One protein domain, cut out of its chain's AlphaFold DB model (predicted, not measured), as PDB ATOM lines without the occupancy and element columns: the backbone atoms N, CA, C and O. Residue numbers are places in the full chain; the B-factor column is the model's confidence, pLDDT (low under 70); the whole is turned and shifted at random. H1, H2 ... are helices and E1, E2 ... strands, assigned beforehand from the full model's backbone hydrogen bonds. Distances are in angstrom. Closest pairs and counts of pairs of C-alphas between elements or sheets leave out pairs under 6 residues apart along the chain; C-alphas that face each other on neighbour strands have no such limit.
ATOM      1  N   ARG A   7     223.566 163.323 273.276       84.94
ATOM      2  CA  ARG A   7     222.229 163.094 273.839       84.94
ATOM      3  C   ARG A   7     222.266 162.715 275.321       84.94
ATOM      4  O   ARG A   7     221.398 163.143 276.071       84.94
ATOM      5  N   SER A   8     223.260 161.941 275.749       87.25
ATOM      6  CA  SER A   8     223.421 161.560 277.154       87.25
ATOM      7  C   SER A   8     223.790 162.761 278.026       87.25
ATOM      8  O   SER A   8     223.259 162.878 279.126       87.25
ATOM      9  N   HIS A   9     224.633 163.678 277.531       87.31
ATOM     10  CA  HIS A   9     224.935 164.927 278.240       87.31
ATOM     11  C   HIS A   9     223.688 165.798 278.399       87.31
ATOM     12  O   HIS A   9     223.401 166.238 279.506       87.31
ATOM     13  N   VAL A  10     222.922 165.983 277.318       88.06
ATOM     14  CA  VAL A  10     221.677 166.771 277.338       88.06
ATOM     15  C   VAL A  10     220.703 166.219 278.374       88.06
ATOM     16  O   VAL A  10     220.249 166.960 279.238       88.06
ATOM     17  N   ILE A  11     220.438 164.907 278.352       88.25
ATOM     18  CA  ILE A  11     219.541 164.272 279.328       88.25
ATOM     19  C   ILE A  11     220.037 164.510 280.757       88.25
ATOM     20  O   ILE A  11     219.255 164.917 281.608       88.25
ATOM     21  N   LEU A  12     221.329 164.296 281.021       90.56
ATOM     22  CA  LEU A  12     221.886 164.477 282.360       90.56
ATOM     23  C   LEU A  12     221.706 165.913 282.868       90.56
ATOM     24  O   LEU A  12     221.264 166.109 283.995       90.56
ATOM     25  N   ILE A  13     222.029 166.912 282.048       90.62
ATOM     26  CA  ILE A  13     221.926 168.322 282.442       90.62
ATOM     27  C   ILE A  13     220.464 168.705 282.664       90.62
ATOM     28  O   ILE A  13     220.149 169.374 283.644       90.62
ATOM     29  N   HIS A  14     219.561 168.225 281.809       89.69
ATOM     30  CA  HIS A  14     218.131 168.467 281.968       89.69
ATOM     31  C   HIS A  14     217.612 167.895 283.292       89.69
ATOM     32  O   HIS A  14     216.852 168.563 283.990       89.69
ATOM     33  N   GLU A  15     218.040 166.690 283.670       90.19
ATOM     34  CA  GLU A  15     217.657 166.088 284.949       90.19
ATOM     35  C   GLU A  15     218.289 166.807 286.152       90.19
ATOM     36  O   GLU A  15     217.634 166.939 287.182       90.19
ATOM     37  N   ILE A  16     219.506 167.355 286.026       92.31
ATOM     38  CA  ILE A  16     220.105 168.219 287.061       92.31
ATOM     39  C   ILE A  16     219.253 169.476 287.271       92.31
ATOM     40  O   ILE A  16     218.933 169.816 288.411       92.31
ATOM     41  N   VAL A  17     218.850 170.150 286.192       91.19
ATOM     42  CA  VAL A  17     218.001 171.350 286.276       91.19
ATOM     43  C   VAL A  17     216.642 171.006 286.892       91.19
ATOM     44  O   VAL A  17     216.221 171.655 287.847       91.19
ATOM     45  N   LYS A  18     215.987 169.932 286.430       88.00
ATOM     46  CA  LYS A  18     214.717 169.455 287.007       88.00
ATOM     47  C   LYS A  18     214.841 169.099 288.486       88.00
ATOM     48  O   LYS A  18     213.923 169.396 289.249       88.00
ATOM     49  N   TYR A  19     215.950 168.486 288.897       89.62
ATOM     50  CA  TYR A  19     216.214 168.166 290.298       89.62
ATOM     51  C   TYR A  19     216.245 169.427 291.166       89.62
ATOM     52  O   TYR A  19     215.586 169.460 292.202       89.62
ATOM     53  N   HIS A  20     216.954 170.479 290.742       89.88
ATOM     54  CA  HIS A  20     217.028 171.730 291.508       89.88
ATOM     55  C   HIS A  20     215.686 172.457 291.582       89.88
ATOM     56  O   HIS A  20     215.325 172.929 292.658       89.88
ATOM     57  N   ILE A  21     214.920 172.464 290.487       86.25
ATOM     58  CA  ILE A  21     213.547 172.994 290.473       86.25
ATOM     59  C   ILE A  21     212.676 172.226 291.478       86.25
ATOM     60  O   ILE A  21     212.048 172.835 292.340       86.25
ATOM     61  N   SER A  22     212.693 170.891 291.412       83.56
ATOM     62  CA  SER A  22     211.825 170.027 292.228       83.56
ATOM     63  C   SER A  22     212.203 170.021 293.712       83.56
ATOM     64  O   SER A  22     211.343 169.884 294.573       83.56
ATOM     65  N   ARG A  23     213.492 170.174 294.044       80.88
ATOM     66  CA  ARG A  23     213.970 170.200 295.438       80.88
ATOM     67  C   ARG A  23     213.506 171.450 296.185       80.88
ATOM     68  O   ARG A  23     213.339 171.412 297.400       80.88
ATOM     69  N   ILE A  24     213.349 172.557 295.464       71.31
ATOM     70  CA  ILE A  24     212.857 173.820 296.021       71.31
ATOM     71  C   ILE A  24     211.316 173.802 296.113       71.31
ATOM     72  O   ILE A  24     210.742 174.593 296.853       71.31
ATOM     73  N   THR A  25     210.648 172.832 295.473       61.12
ATOM     74  CA  THR A  25     209.217 172.543 295.642       61.12
ATOM     75  C   THR A  25     208.930 171.891 297.014       61.12
ATOM     76  O   THR A  25     209.668 171.000 297.453       61.12
ATOM     77  N   PRO A  26     207.861 172.304 297.722       52.72
ATOM     78  CA  PRO A  26     207.637 172.012 299.143       52.72
ATOM     79  C   PRO A  26     207.374 170.543 299.497       52.72
ATOM     80  O   PRO A  26     207.399 170.214 300.680       52.72
ATOM     81  N   GLU A  27     207.204 169.628 298.533       50.97
ATOM     82  CA  GLU A  27     207.044 168.194 298.841       50.97
ATOM     83  C   GLU A  27     208.254 167.605 299.596       50.97
ATOM     84  O   GLU A  27     208.115 166.616 300.314       50.97
ATOM     85  N   THR A  28     209.431 168.237 299.499       50.12
ATOM     86  CA  THR A  28     210.671 167.769 300.149       50.12
ATOM     87  C   THR A  28     211.093 168.585 301.377       50.12
ATOM     88  O   THR A  28     211.866 168.093 302.197       50.12
ATOM     89  N   ASN A  29     210.582 169.811 301.540       48.44
ATOM     90  CA  ASN A  29     210.977 170.733 302.608       48.44
ATOM     91  C   ASN A  29     209.780 171.056 303.506       48.44
ATOM     92  O   ASN A  29     209.186 172.126 303.418       48.44
ATOM     93  N   HIS A  30     209.485 170.167 304.454       53.12
ATOM     94  CA  HIS A  30     208.435 170.349 305.470       53.12
ATOM     95  C   HIS A  30     208.663 171.551 306.430       53.12
ATOM     96  O   HIS A  30     207.928 171.705 307.402       53.12
ATOM     97  N   LEU A  31     209.692 172.377 306.189       53.25
ATOM     98  CA  LEU A  31     210.156 173.476 307.048       53.25
ATOM     99  C   LEU A  31     210.126 174.861 306.370       53.25
ATOM    100  O   LEU A  31     210.443 175.847 307.030       53.25
ATOM    101  N   LEU A  32     209.737 174.964 305.091       53.00
ATOM    102  CA  LEU A  32     209.621 176.243 304.376       53.00
ATOM    103  C   LEU A  32     208.164 176.502 303.959       53.00
ATOM    104  O   LEU A  32     207.770 176.229 302.837       53.00
ATOM    105  N   SER A  33     207.411 177.023 304.935       50.53
ATOM    106  CA  SER A  33     206.305 177.998 304.860       50.53
ATOM    107  C   SER A  33     205.199 177.883 303.796       50.53
ATOM    108  O   SER A  33     205.453 177.802 302.600       50.53
ATOM    109  N   ASP A  34     203.972 178.129 304.260       52.84
ATOM    110  CA  ASP A  34     202.687 178.268 303.548       52.84
ATOM    111  C   ASP A  34     202.611 179.343 302.422       52.84
ATOM    112  O   ASP A  34     201.518 179.698 301.991       52.84
ATOM    113  N   ASN A  35     203.741 179.862 301.920       55.47
ATOM    114  CA  ASN A  35     203.837 180.909 300.885       55.47
ATOM    115  C   ASN A  35     204.754 180.506 299.707       55.47
ATOM    116  O   ASN A  35     205.456 181.347 299.147       55.47
ATOM    117  N   TYR A  36     204.814 179.221 299.354       59.75
ATOM    118  CA  TYR A  36     205.549 178.777 298.168       59.75
ATOM    119  C   TYR A  36     204.762 179.113 296.899       59.75
ATOM    120  O   TYR A  36     203.762 178.463 296.587       59.75
ATOM    121  N   ASP A  37     205.236 180.111 296.161       66.12
ATOM    122  CA  ASP A  37     204.787 180.390 294.803       66.12
ATOM    123  C   ASP A  37     205.885 179.959 293.809       66.12
ATOM    124  O   ASP A  37     206.920 180.632 293.721       66.12
ATOM    125  N   PRO A  38     205.696 178.856 293.057       62.00
ATOM    126  CA  PRO A  38     206.669 178.355 292.085       62.00
ATOM    127  C   PRO A  38     206.945 179.333 290.937       62.00
ATOM    128  O   PRO A  38     207.948 179.166 290.246       62.00
ATOM    129  N   SER A  39     206.087 180.339 290.736       66.88
ATOM    130  CA  SER A  39     206.264 181.391 289.736       66.88
ATOM    131  C   SER A  39     206.994 182.632 290.276       66.88
ATOM    132  O   SER A  39     207.365 183.520 289.503       66.88
ATOM    133  N   SER A  40     207.237 182.700 291.592       78.62
ATOM    134  CA  SER A  40     207.854 183.867 292.223       78.62
ATOM    135  C   SER A  40     209.304 184.074 291.782       78.62
ATOM    136  O   SER A  40     210.102 183.140 291.648       78.62
ATOM    137  N   GLN A  41     209.673 185.344 291.611       79.12
ATOM    138  CA  GLN A  41     211.033 185.745 291.255       79.12
ATOM    139  C   GLN A  41     212.067 185.282 292.297       79.12
ATOM    140  O   GLN A  41     213.171 184.882 291.925       79.12
ATOM    141  N   ASP A  42     211.689 185.254 293.575       81.81
ATOM    142  CA  ASP A  42     212.543 184.778 294.667       81.81
ATOM    143  C   ASP A  42     212.854 183.279 294.537       81.81
ATOM    144  O   ASP A  42     214.009 182.869 294.671       81.81
ATOM    145  N   THR A  43     211.857 182.459 294.172       83.56
ATOM    146  CA  THR A  43     212.053 181.019 293.923       83.56
ATOM    147  C   THR A  43     213.016 180.787 292.761       83.56
ATOM    148  O   THR A  43     213.938 179.974 292.867       83.56
ATOM    149  N   HIS A  44     212.860 181.533 291.664       87.75
ATOM    150  CA  HIS A  44     213.787 181.462 290.533       87.75
ATOM    151  C   HIS A  44     215.209 181.893 290.919       87.75
ATOM    152  O   HIS A  44     216.167 181.253 290.486       87.75
ATOM    153  N   SER A  45     215.364 182.921 291.762       89.81
ATOM    154  CA  SER A  45     216.675 183.351 292.270       89.81
ATOM    155  C   SER A  45     217.363 182.239 293.060       89.81
ATOM    156  O   SER A  45     218.507 181.898 292.771       89.81
ATOM    157  N   SER A  46     216.652 181.594 293.990       90.94
ATOM    158  CA  SER A  46     217.210 180.484 294.773       90.94
ATOM    159  C   SER A  46     217.592 179.272 293.911       90.94
ATOM    160  O   SER A  46     218.601 178.613 294.173       90.94
ATOM    161  N   ILE A  47     216.813 178.968 292.862       92.38
ATOM    162  CA  ILE A  47     217.154 177.904 291.902       92.38
ATOM    163  C   ILE A  47     218.434 178.270 291.133       92.38
ATOM    164  O   ILE A  47     219.326 177.428 291.010       92.38
ATOM    165  N   ASN A  48     218.544 179.512 290.647       94.25
ATOM    166  CA  ASN A  48     219.730 180.007 289.943       94.25
ATOM    167  C   ASN A  48     220.990 179.910 290.809       94.25
ATOM    168  O   ASN A  48     221.992 179.364 290.350       94.25
ATOM    169  N   GLU A  49     220.927 180.370 292.060       94.75
ATOM    170  CA  GLU A  49     222.040 180.287 293.016       94.75
ATOM    171  C   GLU A  49     222.479 178.837 293.232       94.75
ATOM    172  O   GLU A  49     223.659 178.506 293.106       94.75
ATOM    173  N   SER A  50     221.529 177.924 293.458       95.50
ATOM    174  CA  SER A  50     221.887 176.525 293.676       95.50
ATOM    175  C   SER A  50     222.444 175.831 292.426       95.50
ATOM    176  O   SER A  50     223.223 174.878 292.558       95.50
ATOM    177  N   LEU A  51     222.021 176.239 291.230       96.75
ATOM    178  CA  LEU A  51     222.586 175.748 289.976       96.75
ATOM    179  C   LEU A  51     223.990 176.304 289.748       96.75
ATOM    180  O   LEU A  51     224.867 175.551 289.321       96.75
ATOM    181  N   GLU A  52     224.215 177.578 290.066       97.69
ATOM    182  CA  GLU A  52     225.537 178.198 290.020       97.69
ATOM    183  C   GLU A  52     226.516 177.468 290.950       97.69
ATOM    184  O   GLU A  52     227.603 177.098 290.508       97.69
ATOM    185  N   ASP A  53     226.117 177.162 292.186       97.62
ATOM    186  CA  ASP A  53     226.950 176.422 293.145       97.62
ATOM    187  C   ASP A  53     227.302 175.012 292.644       97.62
ATOM    188  O   ASP A  53     228.459 174.584 292.697       97.62
ATOM    189  N   HIS A  54     226.325 174.289 292.084       97.75
ATOM    190  CA  HIS A  54     226.587 172.974 291.493       97.75
ATOM    191  C   HIS A  54     227.566 173.094 290.312       97.75
ATOM    192  O   HIS A  54     228.518 172.313 290.196       97.75
ATOM    193  N   GLY A  55     227.351 174.079 289.438       98.00
ATOM    194  CA  GLY A  55     228.246 174.372 288.326       98.00
ATOM    195  C   GLY A  55     229.660 174.691 288.809       98.00
ATOM    196  O   GLY A  55     230.627 174.152 288.273       98.00
ATOM    197  N   TYR A  56     229.793 175.501 289.859       98.62
ATOM    198  CA  TYR A  56     231.068 175.899 290.452       98.62
ATOM    199  C   TYR A  56     231.906 174.693 290.882       98.62
ATOM    200  O   TYR A  56     233.061 174.552 290.460       98.62
ATOM    201  N   ASP A  57     231.310 173.763 291.624       98.44
ATOM    202  CA  ASP A  57     231.990 172.537 292.043       98.44
ATOM    203  C   ASP A  57     232.406 171.656 290.861       98.44
ATOM    204  O   ASP A  57     233.472 171.024 290.876       98.44
ATOM    205  N   LEU A  58     231.571 171.598 289.822       98.00
ATOM    206  CA  LEU A  58     231.884 170.872 288.598       98.00
ATOM    207  C   LEU A  58     233.059 171.523 287.850       98.00
ATOM    208  O   LEU A  58     233.983 170.819 287.438       98.00
ATOM    209  N   GLY A  59     233.068 172.851 287.727       98.19
ATOM    210  CA  GLY A  59     234.132 173.624 287.083       98.19
ATOM    211  C   GLY A  59     235.498 173.412 287.734       98.19
ATOM    212  O   GLY A  59     236.476 173.133 287.036       98.19
ATOM    213  N   LEU A  60     235.554 173.436 289.073       98.00
ATOM    214  CA  LEU A  60     236.774 173.136 289.835       98.00
ATOM    215  C   LEU A  60     237.352 171.762 289.460       98.00
ATOM    216  O   LEU A  60     238.550 171.627 289.188       98.00
ATOM    217  N   LYS A  61     236.496 170.734 289.412       97.56
ATOM    218  CA  LYS A  61     236.890 169.349 289.107       97.56
ATOM    219  C   LYS A  61     237.318 169.183 287.651       97.56
ATOM    220  O   LYS A  61     238.327 168.527 287.393       97.56
ATOM    221  N   ILE A  62     236.574 169.768 286.709       97.06
ATOM    222  CA  ILE A  62     236.887 169.704 285.274       97.06
ATOM    223  C   ILE A  62     238.248 170.335 285.015       97.06
ATOM    224  O   ILE A  62     239.114 169.695 284.419       97.06
ATOM    225  N   VAL A  63     238.470 171.561 285.492       96.62
ATOM    226  CA  VAL A  63     239.735 172.255 285.253       96.62
ATOM    227  C   VAL A  63     240.893 171.528 285.911       96.62
ATOM    228  O   VAL A  63     241.887 171.302 285.232       96.62
ATOM    229  N   SER A  64     240.739 171.062 287.154       93.62
ATOM    230  CA  SER A  64     241.769 170.258 287.827       93.62
ATOM    231  C   SER A  64     242.187 169.028 287.016       93.62
ATOM    232  O   SER A  64     243.326 168.585 287.127       93.62
ATOM    233  N   ARG A  65     241.287 168.460 286.197       94.62
ATOM    234  CA  ARG A  65     241.600 167.363 285.268       94.62
ATOM    235  C   ARG A  65     242.240 167.850 283.970       94.62
ATOM    236  O   ARG A  65     243.223 167.257 283.535       94.62
ATOM    237  N   LEU A  66     241.705 168.906 283.358       94.75
ATOM    238  CA  LEU A  66     242.213 169.456 282.096       94.75
ATOM    239  C   LEU A  66     243.610 170.081 282.235       94.75
ATOM    240  O   LEU A  66     244.342 170.155 281.250       94.75
ATOM    241  N   THR A  67     243.991 170.516 283.437       94.38
ATOM    242  CA  THR A  67     245.278 171.163 283.717       94.38
ATOM    243  C   THR A  67     246.354 170.213 284.243       94.38
ATOM    244  O   THR A  67     247.478 170.663 284.438       94.38
ATOM    245  N   LEU A  68     246.073 168.913 284.429       92.19
ATOM    246  CA  LEU A  68     247.010 167.960 285.062       92.19
ATOM    247  C   LEU A  68     248.411 167.944 284.436       92.19
ATOM    248  O   LEU A  68     249.401 167.790 285.144       92.19
ATOM    249  N   SER A  69     248.493 168.074 283.114       87.81
ATOM    250  CA  SER A  69     249.750 168.075 282.357       87.81
ATOM    251  C   SER A  69     250.155 169.469 281.875       87.81
ATOM    252  O   SER A  69     250.986 169.594 280.978       87.81
ATOM    253  N   MET A  70     249.526 170.517 282.406       87.81
ATOM    254  CA  MET A  70     249.764 171.897 282.006       87.81
ATOM    255  C   MET A  70     250.583 172.627 283.070       87.81
ATOM    256  O   MET A  70     250.410 172.412 284.267       87.81
ATOM    257  N   GLY A  71     251.468 173.523 282.631       84.25
ATOM    258  CA  GLY A  71     252.103 174.480 283.537       84.25
ATOM    259  C   GLY A  71     251.093 175.502 284.082       84.25
ATOM    260  O   GLY A  71     250.007 175.659 283.514       84.25
ATOM    261  N   PRO A  72     251.440 176.226 285.159       83.88
ATOM    262  CA  PRO A  72     250.573 177.254 285.723       83.88
ATOM    263  C   PRO A  72     250.275 178.366 284.704       83.88
ATOM    264  O   PRO A  72     251.153 178.826 283.969       83.88
ATOM    265  N   ILE A  73     249.017 178.810 284.668       88.50
ATOM    266  CA  ILE A  73     248.563 179.915 283.820       88.50
ATOM    267  C   ILE A  73     248.622 181.202 284.646       88.50
ATOM    268  O   ILE A  73     247.824 181.387 285.554       88.50
ATOM    269  N   HIS A  74     249.560 182.095 284.328       87.62
ATOM    270  CA  HIS A  74     249.750 183.356 285.067       87.62
ATOM    271  C   HIS A  74     249.136 184.586 284.389       87.62
ATOM    272  O   HIS A  74     249.030 185.638 285.007       87.62
ATOM    273  N   ASP A  75     248.741 184.466 283.122       93.44
ATOM    274  CA  ASP A  75     248.237 185.584 282.330       93.44
ATOM    275  C   ASP A  75     246.714 185.462 282.120       93.44
ATOM    276  O   ASP A  75     246.264 184.424 281.617       93.44
ATOM    277  N   PRO A  76     245.919 186.498 282.457       94.38
ATOM    278  CA  PRO A  76     244.468 186.491 282.267       94.38
ATOM    279  C   PRO A  76     244.040 186.227 280.820       94.38
ATOM    280  O   PRO A  76     243.073 185.505 280.585       94.38
ATOM    281  N   ASN A  77     244.781 186.728 279.825       94.19
ATOM    282  CA  ASN A  77     244.428 186.496 278.423       94.19
ATOM    283  C   ASN A  77     244.658 185.032 278.032       94.19
ATOM    284  O   ASN A  77     243.797 184.421 277.401       94.19
ATOM    285  N   LYS A  78     245.770 184.422 278.461       94.56
ATOM    286  CA  LYS A  78     246.005 182.978 278.302       94.56
ATOM    287  C   LYS A  78     244.950 182.145 279.029       94.56
ATOM    288  O   LYS A  78     244.527 181.124 278.490       94.56
ATOM    289  N   CYS A  79     244.505 182.586 280.205       96.19
ATOM    290  CA  CYS A  79     243.401 181.964 280.933       96.19
ATOM    291  C   CYS A  79     242.115 181.982 280.095       96.19
ATOM    292  O   CYS A  79     241.536 180.931 279.831       96.19
ATOM    293  N   MET A  80     241.729 183.140 279.559       97.38
ATOM    294  CA  MET A  80     240.527 183.249 278.730       97.38
ATOM    295  C   MET A  80     240.635 182.485 277.405       97.38
ATOM    296  O   MET A  80     239.645 181.915 276.949       97.38
ATOM    297  N   VAL A  81     241.831 182.377 276.819       95.88
ATOM    298  CA  VAL A  81     242.079 181.493 275.667       95.88
ATOM    299  C   VAL A  81     241.885 180.024 276.051       95.88
ATOM    300  O   VAL A  81     241.265 179.277 275.293       95.88
ATOM    301  N   PHE A  82     242.366 179.594 277.220       96.50
ATOM    302  CA  PHE A  82     242.110 178.243 277.720       96.50
ATOM    303  C   PHE A  82     240.607 177.992 277.907       96.50
ATOM    304  O   PHE A  82     240.107 176.968 277.442       96.50
ATOM    305  N   ILE A  83     239.878 178.940 278.507       97.62
ATOM    306  CA  ILE A  83     238.422 178.851 278.678       97.62
ATOM    307  C   ILE A  83     237.724 178.710 277.319       97.62
ATOM    308  O   ILE A  83     236.982 177.756 277.105       97.62
ATOM    309  N   CYS A  84     238.013 179.604 276.372       97.75
ATOM    310  CA  CYS A  84     237.343 179.643 275.070       97.75
ATOM    311  C   CYS A  84     237.686 178.454 274.164       97.75
ATOM    312  O   CYS A  84     236.907 178.122 273.272       97.75
ATOM    313  N   ARG A  85     238.855 177.827 274.344       95.88
ATOM    314  CA  ARG A  85     239.320 176.752 273.457       95.88
ATOM    315  C   ARG A  85     239.226 175.390 274.111       95.88
ATOM    316  O   ARG A  85     238.546 174.521 273.580       95.88
ATOM    317  N   GLN A  86     239.868 175.203 275.254       96.06
ATOM    318  CA  GLN A  86     239.980 173.893 275.888       96.06
ATOM    319  C   GLN A  86     238.722 173.560 276.684       96.06
ATOM    320  O   GLN A  86     238.095 172.536 276.422       96.06
ATOM    321  N   LEU A  87     238.319 174.437 277.610       96.81
ATOM    322  CA  LEU A  87     237.126 174.197 278.421       96.81
ATOM    323  C   LEU A  87     235.863 174.202 277.551       96.81
ATOM    324  O   LEU A  87     235.055 173.285 277.659       96.81
ATOM    325  N   TRP A  88     235.722 175.174 276.644       96.69
ATOM    326  CA  TRP A  88     234.560 175.246 275.754       96.69
ATOM    327  C   TRP A  88     234.425 173.998 274.880       96.69
ATOM    328  O   TRP A  88     233.349 173.409 274.807       96.69
ATOM    329  N   THR A  89     235.533 173.529 274.292       94.25
ATOM    330  CA  THR A  89     235.518 172.299 273.487       94.25
ATOM    331  C   THR A  89     235.210 171.076 274.342       94.25
ATOM    332  O   THR A  89     234.485 170.194 273.893       94.25
ATOM    333  N   TYR A  90     235.702 171.023 275.581       93.88
ATOM    334  CA  TYR A  90     235.386 169.932 276.499       93.88
ATOM    335  C   TYR A  90     233.887 169.869 276.840       93.88
ATOM    336  O   TYR A  90     233.305 168.788 276.832       93.88
ATOM    337  N   LEU A  91     233.252 171.014 277.104       93.56
ATOM    338  CA  LEU A  91     231.833 171.088 277.475       93.56
ATOM    339  C   LEU A  91     230.905 170.915 276.260       93.56
ATOM    340  O   LEU A  91     229.956 170.124 276.275       93.56
ATOM    341  N   PHE A  92     231.196 171.649 275.186       92.50
ATOM    342  CA  PHE A  92     230.276 171.856 274.068       92.50
ATOM    343  C   PHE A  92     230.731 171.196 272.759       92.50
ATOM    344  O   PHE A  92     230.015 171.232 271.759       92.50
ATOM    345  N   GLY A  93     231.909 170.570 272.739       91.44
ATOM    346  CA  GLY A  93     232.474 169.944 271.541       91.44
ATOM    347  C   GLY A  93     232.950 170.940 270.479       91.44
ATOM    348  O   GLY A  93     233.294 170.523 269.376       91.44
ATOM    349  N   LYS A  94     232.957 172.243 270.784       93.25
ATOM    350  CA  LYS A  94     233.427 173.320 269.904       93.25
ATOM    351  C   LYS A  94     234.035 174.472 270.706       93.25
ATOM    352  O   LYS A  94     233.750 174.617 271.890       93.25
ATOM    353  N   GLN A  95     234.862 175.286 270.055       96.31
ATOM    354  CA  GLN A  95     235.427 176.499 270.657       96.31
ATOM    355  C   GLN A  95     234.349 177.586 270.775       96.31
ATOM    356  O   GLN A  95     233.356 177.561 270.046       96.31
ATOM    357  N   ALA A  96     234.551 178.542 271.679       96.44
ATOM    358  CA  ALA A  96     233.715 179.735 271.739       96.44
ATOM    359  C   ALA A  96     233.837 180.537 270.434       96.44
ATOM    360  O   ALA A  96     234.897 180.566 269.802       96.44
ATOM    361  N   LYS A  97     232.754 181.209 270.041       96.50
ATOM    362  CA  LYS A  97     232.672 181.927 268.764       96.50
ATOM    363  C   LYS A  97     233.580 183.150 268.744       96.50
ATOM    364  O   LYS A  97     234.271 183.410 267.762       96.50
ATOM    365  N   ARG A  98     233.541 183.937 269.820       96.19
ATOM    366  CA  ARG A  98     234.275 185.200 269.923       96.19
ATOM    367  C   ARG A  98     234.577 185.526 271.376       96.19
ATOM    368  O   ARG A  98     233.735 185.326 272.243       96.19
ATOM    369  N   LEU A  99     235.754 186.094 271.608       96.75
ATOM    370  CA  LEU A  99     236.147 186.698 272.875       96.75
ATOM    371  C   LEU A  99     236.330 188.198 272.655       96.75
ATOM    372  O   LEU A  99     237.071 188.606 271.761       96.75
ATOM    373  N   GLN A 100     235.659 189.010 273.461       96.75
ATOM    374  CA  GLN A 100     235.951 190.433 273.597       96.75
ATOM    375  C   GLN A 100     236.545 190.687 274.979       96.75
ATOM    376  O   GLN A 100     236.223 189.989 275.939       96.75
ATOM    377  N   SER A 101     237.421 191.680 275.074       96.38
ATOM    378  CA  SER A 101     238.072 192.070 276.321       96.38
ATOM    379  C   SER A 101     238.274 193.576 276.362       96.38
ATOM    380  O   SER A 101     238.514 194.188 275.319       96.38
ATOM    381  N   ASN A 102     238.266 194.160 277.554       94.75
ATOM    382  CA  ASN A 102     238.729 195.529 277.766       94.75
ATOM    383  C   ASN A 102     239.998 195.569 278.634       94.75
ATOM    384  O   ASN A 102     240.416 194.571 279.220       94.75
ATOM    385  N   SER A 103     240.619 196.746 278.735       90.00
ATOM    386  CA  SER A 103     241.818 196.946 279.560       90.00
ATOM    387  C   SER A 103     241.562 196.870 281.072       90.00
ATOM    388  O   SER A 103     242.515 196.890 281.842       90.00
ATOM    389  N   GLN A 104     240.299 196.785 281.500       90.75
ATOM    390  CA  GLN A 104     239.877 196.738 282.904       90.75
ATOM    391  C   GLN A 104     239.597 195.307 283.391       90.75
ATOM    392  O   GLN A 104     239.064 195.123 284.480       90.75
ATOM    393  N   GLY A 105     239.935 194.288 282.595       90.88
ATOM    394  CA  GLY A 105     239.749 192.886 282.979       90.88
ATOM    395  C   GLY A 105     238.319 192.368 282.818       90.88
ATOM    396  O   GLY A 105     237.987 191.332 283.389       90.88
ATOM    397  N   ILE A 106     237.476 193.053 282.040       95.50
ATOM    398  CA  ILE A 106     236.163 192.543 281.632       95.50
ATOM    399  C   ILE A 106     236.335 191.742 280.348       95.50
ATOM    400  O   ILE A 106     236.936 192.225 279.384       95.50
ATOM    401  N   TYR A 107     235.761 190.541 280.332       97.44
ATOM    402  CA  TYR A 107     235.755 189.643 279.187       97.44
ATOM    403  C   TYR A 107     234.324 189.238 278.840       97.44
ATOM    404  O   TYR A 107     233.533 188.943 279.730       97.44
ATOM    405  N   VAL A 108     234.016 189.184 277.546       96.69
ATOM    406  CA  VAL A 108     232.717 188.735 277.025       96.69
ATOM    407  C   VAL A 108     232.953 187.577 276.064       96.69
ATOM    408  O   VAL A 108     233.647 187.727 275.053       96.69
ATOM    409  N   VAL A 109     232.395 186.414 276.398       96.75
ATOM    410  CA  VAL A 109     232.508 185.180 275.612       96.75
ATOM    411  C   VAL A 109     231.203 184.957 274.863       96.75
ATOM    412  O   VAL A 109     230.176 184.665 275.464       96.75
ATOM    413  N   PHE A 110     231.248 185.062 273.538       95.50
ATOM    414  CA  PHE A 110     230.104 184.782 272.680       95.50
ATOM    415  C   PHE A 110     230.079 183.312 272.295       95.50
ATOM    416  O   PHE A 110     231.105 182.729 271.923       95.50
ATOM    417  N   SER A 111     228.877 182.752 272.301       92.25
ATOM    418  CA  SER A 111     228.620 181.366 271.941       92.25
ATOM    419  C   SER A 111     227.451 181.265 270.985       92.25
ATOM    420  O   SER A 111     226.560 182.102 270.981       92.25
ATOM    421  N   GLU A 112     227.473 180.221 270.173       88.94
ATOM    422  CA  GLU A 112     226.370 179.823 269.302       88.94
ATOM    423  C   GLU A 112     226.074 178.346 269.557       88.94
ATOM    424  O   GLU A 112     226.963 177.621 270.007       88.94
ATOM    425  N   ASP A 113     224.846 177.901 269.295       82.81
ATOM    426  CA  ASP A 113     224.350 176.519 269.433       82.81
ATOM    427  C   ASP A 113     224.926 175.765 270.643       82.81
ATOM    428  O   ASP A 113     225.671 174.781 270.522       82.81
ATOM    429  N   LEU A 114     224.626 176.269 271.839       87.62
ATOM    430  CA  LEU A 114     224.910 175.559 273.077       87.62
ATOM    431  C   LEU A 114     223.935 174.388 273.194       87.62
ATOM    432  O   LEU A 114     222.862 174.526 273.772       87.62
ATOM    433  N   TYR A 115     224.335 173.226 272.670       87.88
ATOM    434  CA  TYR A 115     223.460 172.050 272.557       87.88
ATOM    435  C   TYR A 115     222.889 171.553 273.898       87.88
ATOM    436  O   TYR A 115     221.942 170.774 273.927       87.88
ATOM    437  N   TRP A 116     223.465 171.992 275.022       88.25
ATOM    438  CA  TRP A 116     222.930 171.762 276.367       88.25
ATOM    439  C   TRP A 116     221.525 172.346 276.556       88.25
ATOM    440  O   TRP A 116     220.820 171.903 277.451       88.25
ATOM    441  N   MET A 117     221.138 173.317 275.725       86.06
ATOM    442  CA  MET A 117     219.822 173.957 275.702       86.06
ATOM    443  C   MET A 117     218.952 173.480 274.523       86.06
ATOM    444  O   MET A 117     217.906 174.067 274.251       86.06
ATOM    445  N   ASP A 118     219.346 172.422 273.808       82.12
ATOM    446  CA  ASP A 118     218.517 171.851 272.744       82.12
ATOM    447  C   ASP A 118     217.354 171.035 273.335       82.12
ATOM    448  O   ASP A 118     217.477 170.382 274.369       82.12
ATOM    449  N   ASN A 119     216.223 170.965 272.624       75.38
ATOM    450  CA  ASN A 119     215.060 170.137 272.993       75.38
ATOM    451  C   ASN A 119     214.437 170.463 274.368       75.38
ATOM    452  O   ASN A 119     213.848 169.590 275.022       75.38
ATOM    453  N   LEU A 120     214.540 171.716 274.811       72.19
ATOM    454  CA  LEU A 120     213.875 172.186 276.028       72.19
ATOM    455  C   LEU A 120     212.344 172.018 275.948       72.19
ATOM    456  O   LEU A 120     211.722 171.559 276.906       72.19
ATOM    457  N   GLU A 121     211.753 172.260 274.776       64.31
ATOM    458  CA  GLU A 121     210.309 172.121 274.509       64.31
ATOM    459  C   GLU A 121     209.777 170.694 274.749       64.31
ATOM    460  O   GLU A 121     208.669 170.491 275.255       64.31
ATOM    461  N   PHE A 122     210.588 169.675 274.448       58.22
ATOM    462  CA  PHE A 122     210.207 168.276 274.658       58.22
ATOM    463  C   PHE A 122     210.189 167.896 276.146       58.22
ATOM    464  O   PHE A 122     209.415 167.044 276.568       58.22
ATOM    465  N   ASN A 123     211.011 168.554 276.966       53.84
ATOM    466  CA  ASN A 123     211.062 168.317 278.410       53.84
ATOM    467  C   ASN A 123     210.025 169.132 279.191       53.84
ATOM    468  O   ASN A 123     209.648 168.741 280.297       53.84
ATOM    469  N   TYR A 124     209.529 170.220 278.600       52.62
ATOM    470  CA  TYR A 124     208.427 171.024 279.124       52.62
ATOM    471  C   TYR A 124     207.101 170.237 279.154       52.62
ATOM    472  O   TYR A 124     206.361 170.278 280.142       52.62
ATOM    473  N   SER A 125     206.830 169.446 278.111       50.72
ATOM    474  CA  SER A 125     205.516 168.834 277.848       50.72
ATOM    475  C   SER A 125     205.216 167.529 278.603       50.72
ATOM    476  O   SER A 125     204.057 167.115 278.684       50.72
ATOM    477  N   THR A 126     206.195 166.881 279.238       45.34
ATOM    478  CA  THR A 126     205.929 165.653 280.003       45.34
ATOM    479  C   THR A 126     205.334 165.936 281.394       45.34
ATOM    480  O   THR A 126     206.039 166.294 282.334       45.34
ATOM    481  N   ARG A 127     204.012 165.708 281.475       43.28
ATOM    482  CA  ARG A 127     203.218 165.115 282.579       43.28
ATOM    483  C   ARG A 127     202.792 166.014 283.773       43.28
ATOM    484  O   ARG A 127     203.594 166.328 284.640       43.28
ATOM    485  N   ASN A 128     201.471 166.274 283.810       44.00
ATOM    486  CA  ASN A 128     200.556 166.517 284.953       44.00
ATOM    487  C   ASN A 128     200.335 167.947 285.527       44.00
ATOM    488  O   ASN A 128     200.894 168.323 286.545       44.00
ATOM    489  N   ASN A 129     199.417 168.693 284.898       50.03
ATOM    490  CA  ASN A 129     198.161 169.287 285.421       50.03
ATOM    491  C   ASN A 129     198.002 169.967 286.809       50.03
ATOM    492  O   ASN A 129     196.849 170.182 287.182       50.03
ATOM    493  N   SER A 130     199.024 170.389 287.559       51.75
ATOM    494  CA  SER A 130     198.720 171.204 288.770       51.75
ATOM    495  C   SER A 130     199.771 172.187 289.284       51.75
ATOM    496  O   SER A 130     199.479 172.907 290.234       51.75
ATOM    497  N   THR A 131     200.949 172.285 288.675       56.38
ATOM    498  CA  THR A 131     201.966 173.281 289.053       56.38
ATOM    499  C   THR A 131     202.385 174.081 287.829       56.38
ATOM    500  O   THR A 131     202.741 173.506 286.798       56.38
ATOM    501  N   GLU A 132     202.306 175.412 287.921       64.19
ATOM    502  CA  GLU A 132     202.860 176.306 286.903       64.19
ATOM    503  C   GLU A 132     204.350 175.995 286.745       64.19
ATOM    504  O   GLU A 132     205.148 176.148 287.670       64.19
ATOM    505  N   LYS A 133     204.715 175.463 285.577       67.50
ATOM    506  CA  LYS A 133     206.108 175.206 285.222       67.50
ATOM    507  C   LYS A 133     206.766 176.534 284.825       67.50
ATOM    508  O   LYS A 133     206.101 177.336 284.167       67.50
ATOM    509  N   PRO A 134     208.066 176.730 285.118       75.56
ATOM    510  CA  PRO A 134     208.810 177.890 284.638       75.56
ATOM    511  C   PRO A 134     208.699 178.046 283.114       75.56
ATOM    512  O   PRO A 134     208.610 177.042 282.391       75.56
ATOM    513  N   SER A 135     208.712 179.287 282.619       84.25
ATOM    514  CA  SER A 135     208.701 179.551 281.177       84.25
ATOM    515  C   SER A 135     209.981 179.038 280.513       84.25
ATOM    516  O   SER A 135     210.983 178.752 281.174       84.25
ATOM    517  N   ILE A 136     209.969 178.923 279.184       83.56
ATOM    518  CA  ILE A 136     211.150 178.508 278.425       83.56
ATOM    519  C   ILE A 136     212.330 179.476 278.631       83.56
ATOM    520  O   ILE A 136     213.468 179.027 278.763       83.56
ATOM    521  N   GLU A 137     212.066 180.782 278.744       86.19
ATOM    522  CA  GLU A 137     213.057 181.807 279.087       86.19
ATOM    523  C   GLU A 137     213.638 181.578 280.485       86.19
ATOM    524  O   GLU A 137     214.855 181.622 280.658       86.19
ATOM    525  N   THR A 138     212.806 181.264 281.481       88.06
ATOM    526  CA  THR A 138     213.296 180.945 282.828       88.06
ATOM    527  C   THR A 138     214.159 179.685 282.825       88.06
ATOM    528  O   THR A 138     215.216 179.664 283.452       88.06
ATOM    529  N   TYR A 139     213.770 178.651 282.070       88.00
ATOM    530  CA  TYR A 139     214.620 177.477 281.891       88.00
ATOM    531  C   TYR A 139     215.973 177.861 281.305       88.00
ATOM    532  O   TYR A 139     216.987 177.478 281.874       88.00
ATOM    533  N   ARG A 140     216.016 178.643 280.220       90.50
ATOM    534  CA  ARG A 140     217.279 179.129 279.635       90.50
ATOM    535  C   ARG A 140     218.159 179.828 280.673       90.50
ATOM    536  O   ARG A 140     219.346 179.517 280.746       90.50
ATOM    537  N   GLN A 141     217.576 180.675 281.522       91.94
ATOM    538  CA  GLN A 141     218.302 181.312 282.625       91.94
ATOM    539  C   GLN A 141     218.895 180.289 283.605       91.94
ATOM    540  O   GLN A 141     220.075 180.383 283.929       91.94
ATOM    541  N   PHE A 142     218.161 179.232 283.967       93.19
ATOM    542  CA  PHE A 142     218.700 178.141 284.790       93.19
ATOM    543  C   PHE A 142     219.924 177.455 284.158       93.19
ATOM    544  O   PHE A 142     220.921 177.204 284.844       93.19
ATOM    545  N   TYR A 143     219.895 177.174 282.849       93.81
ATOM    546  CA  TYR A 143     221.067 176.619 282.154       93.81
ATOM    547  C   TYR A 143     222.239 177.603 282.158       93.81
ATOM    548  O   TYR A 143     223.377 177.192 282.398       93.81
ATOM    549  N   LEU A 144     221.982 178.891 281.928       94.88
ATOM    550  CA  LEU A 144     223.011 179.928 281.961       94.88
ATOM    551  C   LEU A 144     223.628 180.089 283.352       94.88
ATOM    552  O   LEU A 144     224.850 180.210 283.436       94.88
ATOM    553  N   SER A 145     222.850 180.014 284.434       96.19
ATOM    554  CA  SER A 145     223.373 180.010 285.807       96.19
ATOM    555  C   SER A 145     224.258 178.797 286.070       96.19
ATOM    556  O   SER A 145     225.360 178.942 286.598       96.19
ATOM    557  N   PHE A 146     223.851 177.609 285.612       97.06
ATOM    558  CA  PHE A 146     224.681 176.408 285.726       97.06
ATOM    559  C   PHE A 146     226.014 176.551 284.971       97.06
ATOM    560  O   PHE A 146     227.084 176.295 285.529       97.06
ATOM    561  N   ILE A 147     225.975 177.010 283.714       96.69
ATOM    562  CA  ILE A 147     227.175 177.253 282.897       96.69
ATOM    563  C   ILE A 147     228.051 178.348 283.527       96.69
ATOM    564  O   ILE A 147     229.273 178.195 283.586       96.69
ATOM    565  N   SER A 148     227.451 179.421 284.046       97.56
ATOM    566  CA  SER A 148     228.163 180.507 284.734       97.56
ATOM    567  C   SER A 148     228.889 179.995 285.972       97.56
ATOM    568  O   SER A 148     230.066 180.303 286.158       97.56
ATOM    569  N   GLY A 149     228.243 179.120 286.746       98.25
ATOM    570  CA  GLY A 149     228.866 178.389 287.842       98.25
ATOM    571  C   GLY A 149     230.092 177.605 287.382       98.25
ATOM    572  O   GLY A 149     231.184 177.788 287.922       98.25
ATOM    573  N   VAL A 150     229.957 176.796 286.322       98.25
ATOM    574  CA  VAL A 150     231.083 176.037 285.742       98.25
ATOM    575  C   VAL A 150     232.247 176.955 285.385       98.25
ATOM    576  O   VAL A 150     233.393 176.639 285.715       98.25
ATOM    577  N   LEU A 151     231.988 178.104 284.762       98.25
ATOM    578  CA  LEU A 151     233.027 179.078 284.427       98.25
ATOM    579  C   LEU A 151     233.656 179.708 285.670       98.25
ATOM    580  O   LEU A 151     234.880 179.782 285.749       98.25
ATOM    581  N   LYS A 152     232.858 180.088 286.668       98.31
ATOM    582  CA  LYS A 152     233.334 180.674 287.927       98.31
ATOM    583  C   LYS A 152     234.244 179.713 288.694       98.31
ATOM    584  O   LYS A 152     235.340 180.097 289.107       98.31
ATOM    585  N   GLY A 153     233.845 178.447 288.815       98.38
ATOM    586  CA  GLY A 153     234.666 177.398 289.427       98.38
ATOM    587  C   GLY A 153     235.936 177.115 288.629       98.38
ATOM    588  O   GLY A 153     237.027 177.002 289.187       98.38
ATOM    589  N   SER A 154     235.822 177.090 287.303       98.19
ATOM    590  CA  SER A 154     236.965 176.921 286.404       98.19
ATOM    591  C   SER A 154     237.997 178.038 286.577       98.19
ATOM    592  O   SER A 154     239.179 177.773 286.787       98.19
ATOM    593  N   LEU A 155     237.547 179.291 286.553       97.56
ATOM    594  CA  LEU A 155     238.386 180.478 286.704       97.56
ATOM    595  C   LEU A 155     239.017 180.543 288.099       97.56
ATOM    596  O   LEU A 155     240.217 180.803 288.217       97.56
ATOM    597  N   LYS A 156     238.272 180.174 289.149       97.19
ATOM    598  CA  LYS A 156     238.829 179.994 290.496       97.19
ATOM    599  C   LYS A 156     239.950 178.954 290.520       97.19
ATOM    600  O   LYS A 156     241.000 179.231 291.097       97.19
ATOM    601  N   SER A 157     239.754 177.791 289.892       95.88
ATOM    602  CA  SER A 157     240.767 176.726 289.827       95.88
ATOM    603  C   SER A 157     242.031 177.152 289.078       95.88
ATOM    604  O   SER A 157     243.101 176.618 289.354       95.88
ATOM    605  N   LEU A 158     241.915 178.093 288.138       95.44
ATOM    606  CA  LEU A 158     243.042 178.671 287.400       95.44
ATOM    607  C   LEU A 158     243.725 179.827 288.147       95.44
ATOM    608  O   LEU A 158     244.725 180.343 287.659       95.44
ATOM    609  N   GLY A 159     243.213 180.232 289.314       95.19
ATOM    610  CA  GLY A 159     243.761 181.331 290.111       95.19
ATOM    611  C   GLY A 159     243.187 182.714 289.788       95.19
ATOM    612  O   GLY A 159     243.705 183.707 290.292       95.19
TER     613      GLY A 159
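This is residues 7 to 159 of the 172 residues of an uncharacterized protein of Theileria annulata (UniProt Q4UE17). Two long helices, H2 and H5, cross near their middles as a slender X and make the core; H1 packs with its residues 17 to 24 on the first part of H2, and the two form a helical hairpin. Near the last residues of H2 and H5 lies H3, with the small strand hairpin E1 and E2 beside its residues 76 to 84, while the short H4 packs on the beginning of H5. The printed part has 153 residues, with five named helices and two named strands in the order H1 H2 H3 E1 E2 H4 H5; the sheet, E1 - E2, is antiparallel, and the class is mostly helix. The whole is only just compact, close to loose, with a radius of gyration of the C-alphas of 17.5 A, and is elongated, spanning 52 by 31 by 30 A.

Find C-alpha 7 at (222.229, 163.094, 273.839); from there H1, residues 7 to 24, runs 26.4 A. Next look for C-alpha 41 at (211.033, 185.745, 291.255), where H2, residues 41 to 66, begins its 36.4 A. H3, residues 76 to 92, is 22.0 A long. E1 is residues 98 to 101, E2 residues 107 to 110, and H4 residues 120 to 124. H5, residues 136 to 157, runs 31.8 A to C-alpha 157 at (240.767, 176.726, 289.827).

Begin at H2, the hub, which touches H1, H3 and H5. H5 touches it at a steep tilt of 39 degrees, the same way; look at the C-alphas of Glu 52 and Gly 149, their closest, 4.0 A apart. H1 touches H2 at a steep tilt of 42 degrees, opposite ways, closest at the C-alphas of His 20 and Ile 47, 6.2 A. H3 only just touches H2, with 3 pairs of C-alphas within 8 A, the closest those of Val 63 and Leu 87, 7.6 A; they are about perpendicular at 80 degrees. H4 touches H5, closest at the C-alphas of Leu 120 and Ile 136, 7.3 A. The closest C-alphas of H3 and E2 are those of Cys 84 and Val 109, 7.4 A. In the hairpin E1 and E2, find N 100 and O 108 at 2.9 A and N 110 and O 98 at 2.8 A, within hydrogen-bond range. Every O i to N i+4 pair is within that range in H1, H2, H4 and H5; in H3 11 of 13 are. H1 and H3 are apart.

The two C-alphas farthest apart, those of Gly 71 and Asn 129, are 54.2 A apart. The printed part has no cut. The links H1 to H2 and H4 to H5 are long. Look for low confidence at residues 25 to 39 and at residues 121 to 133, of which 121 to 124 belong to H4: pLDDT is under 70 there, against a mean of 85.2 for the printed part.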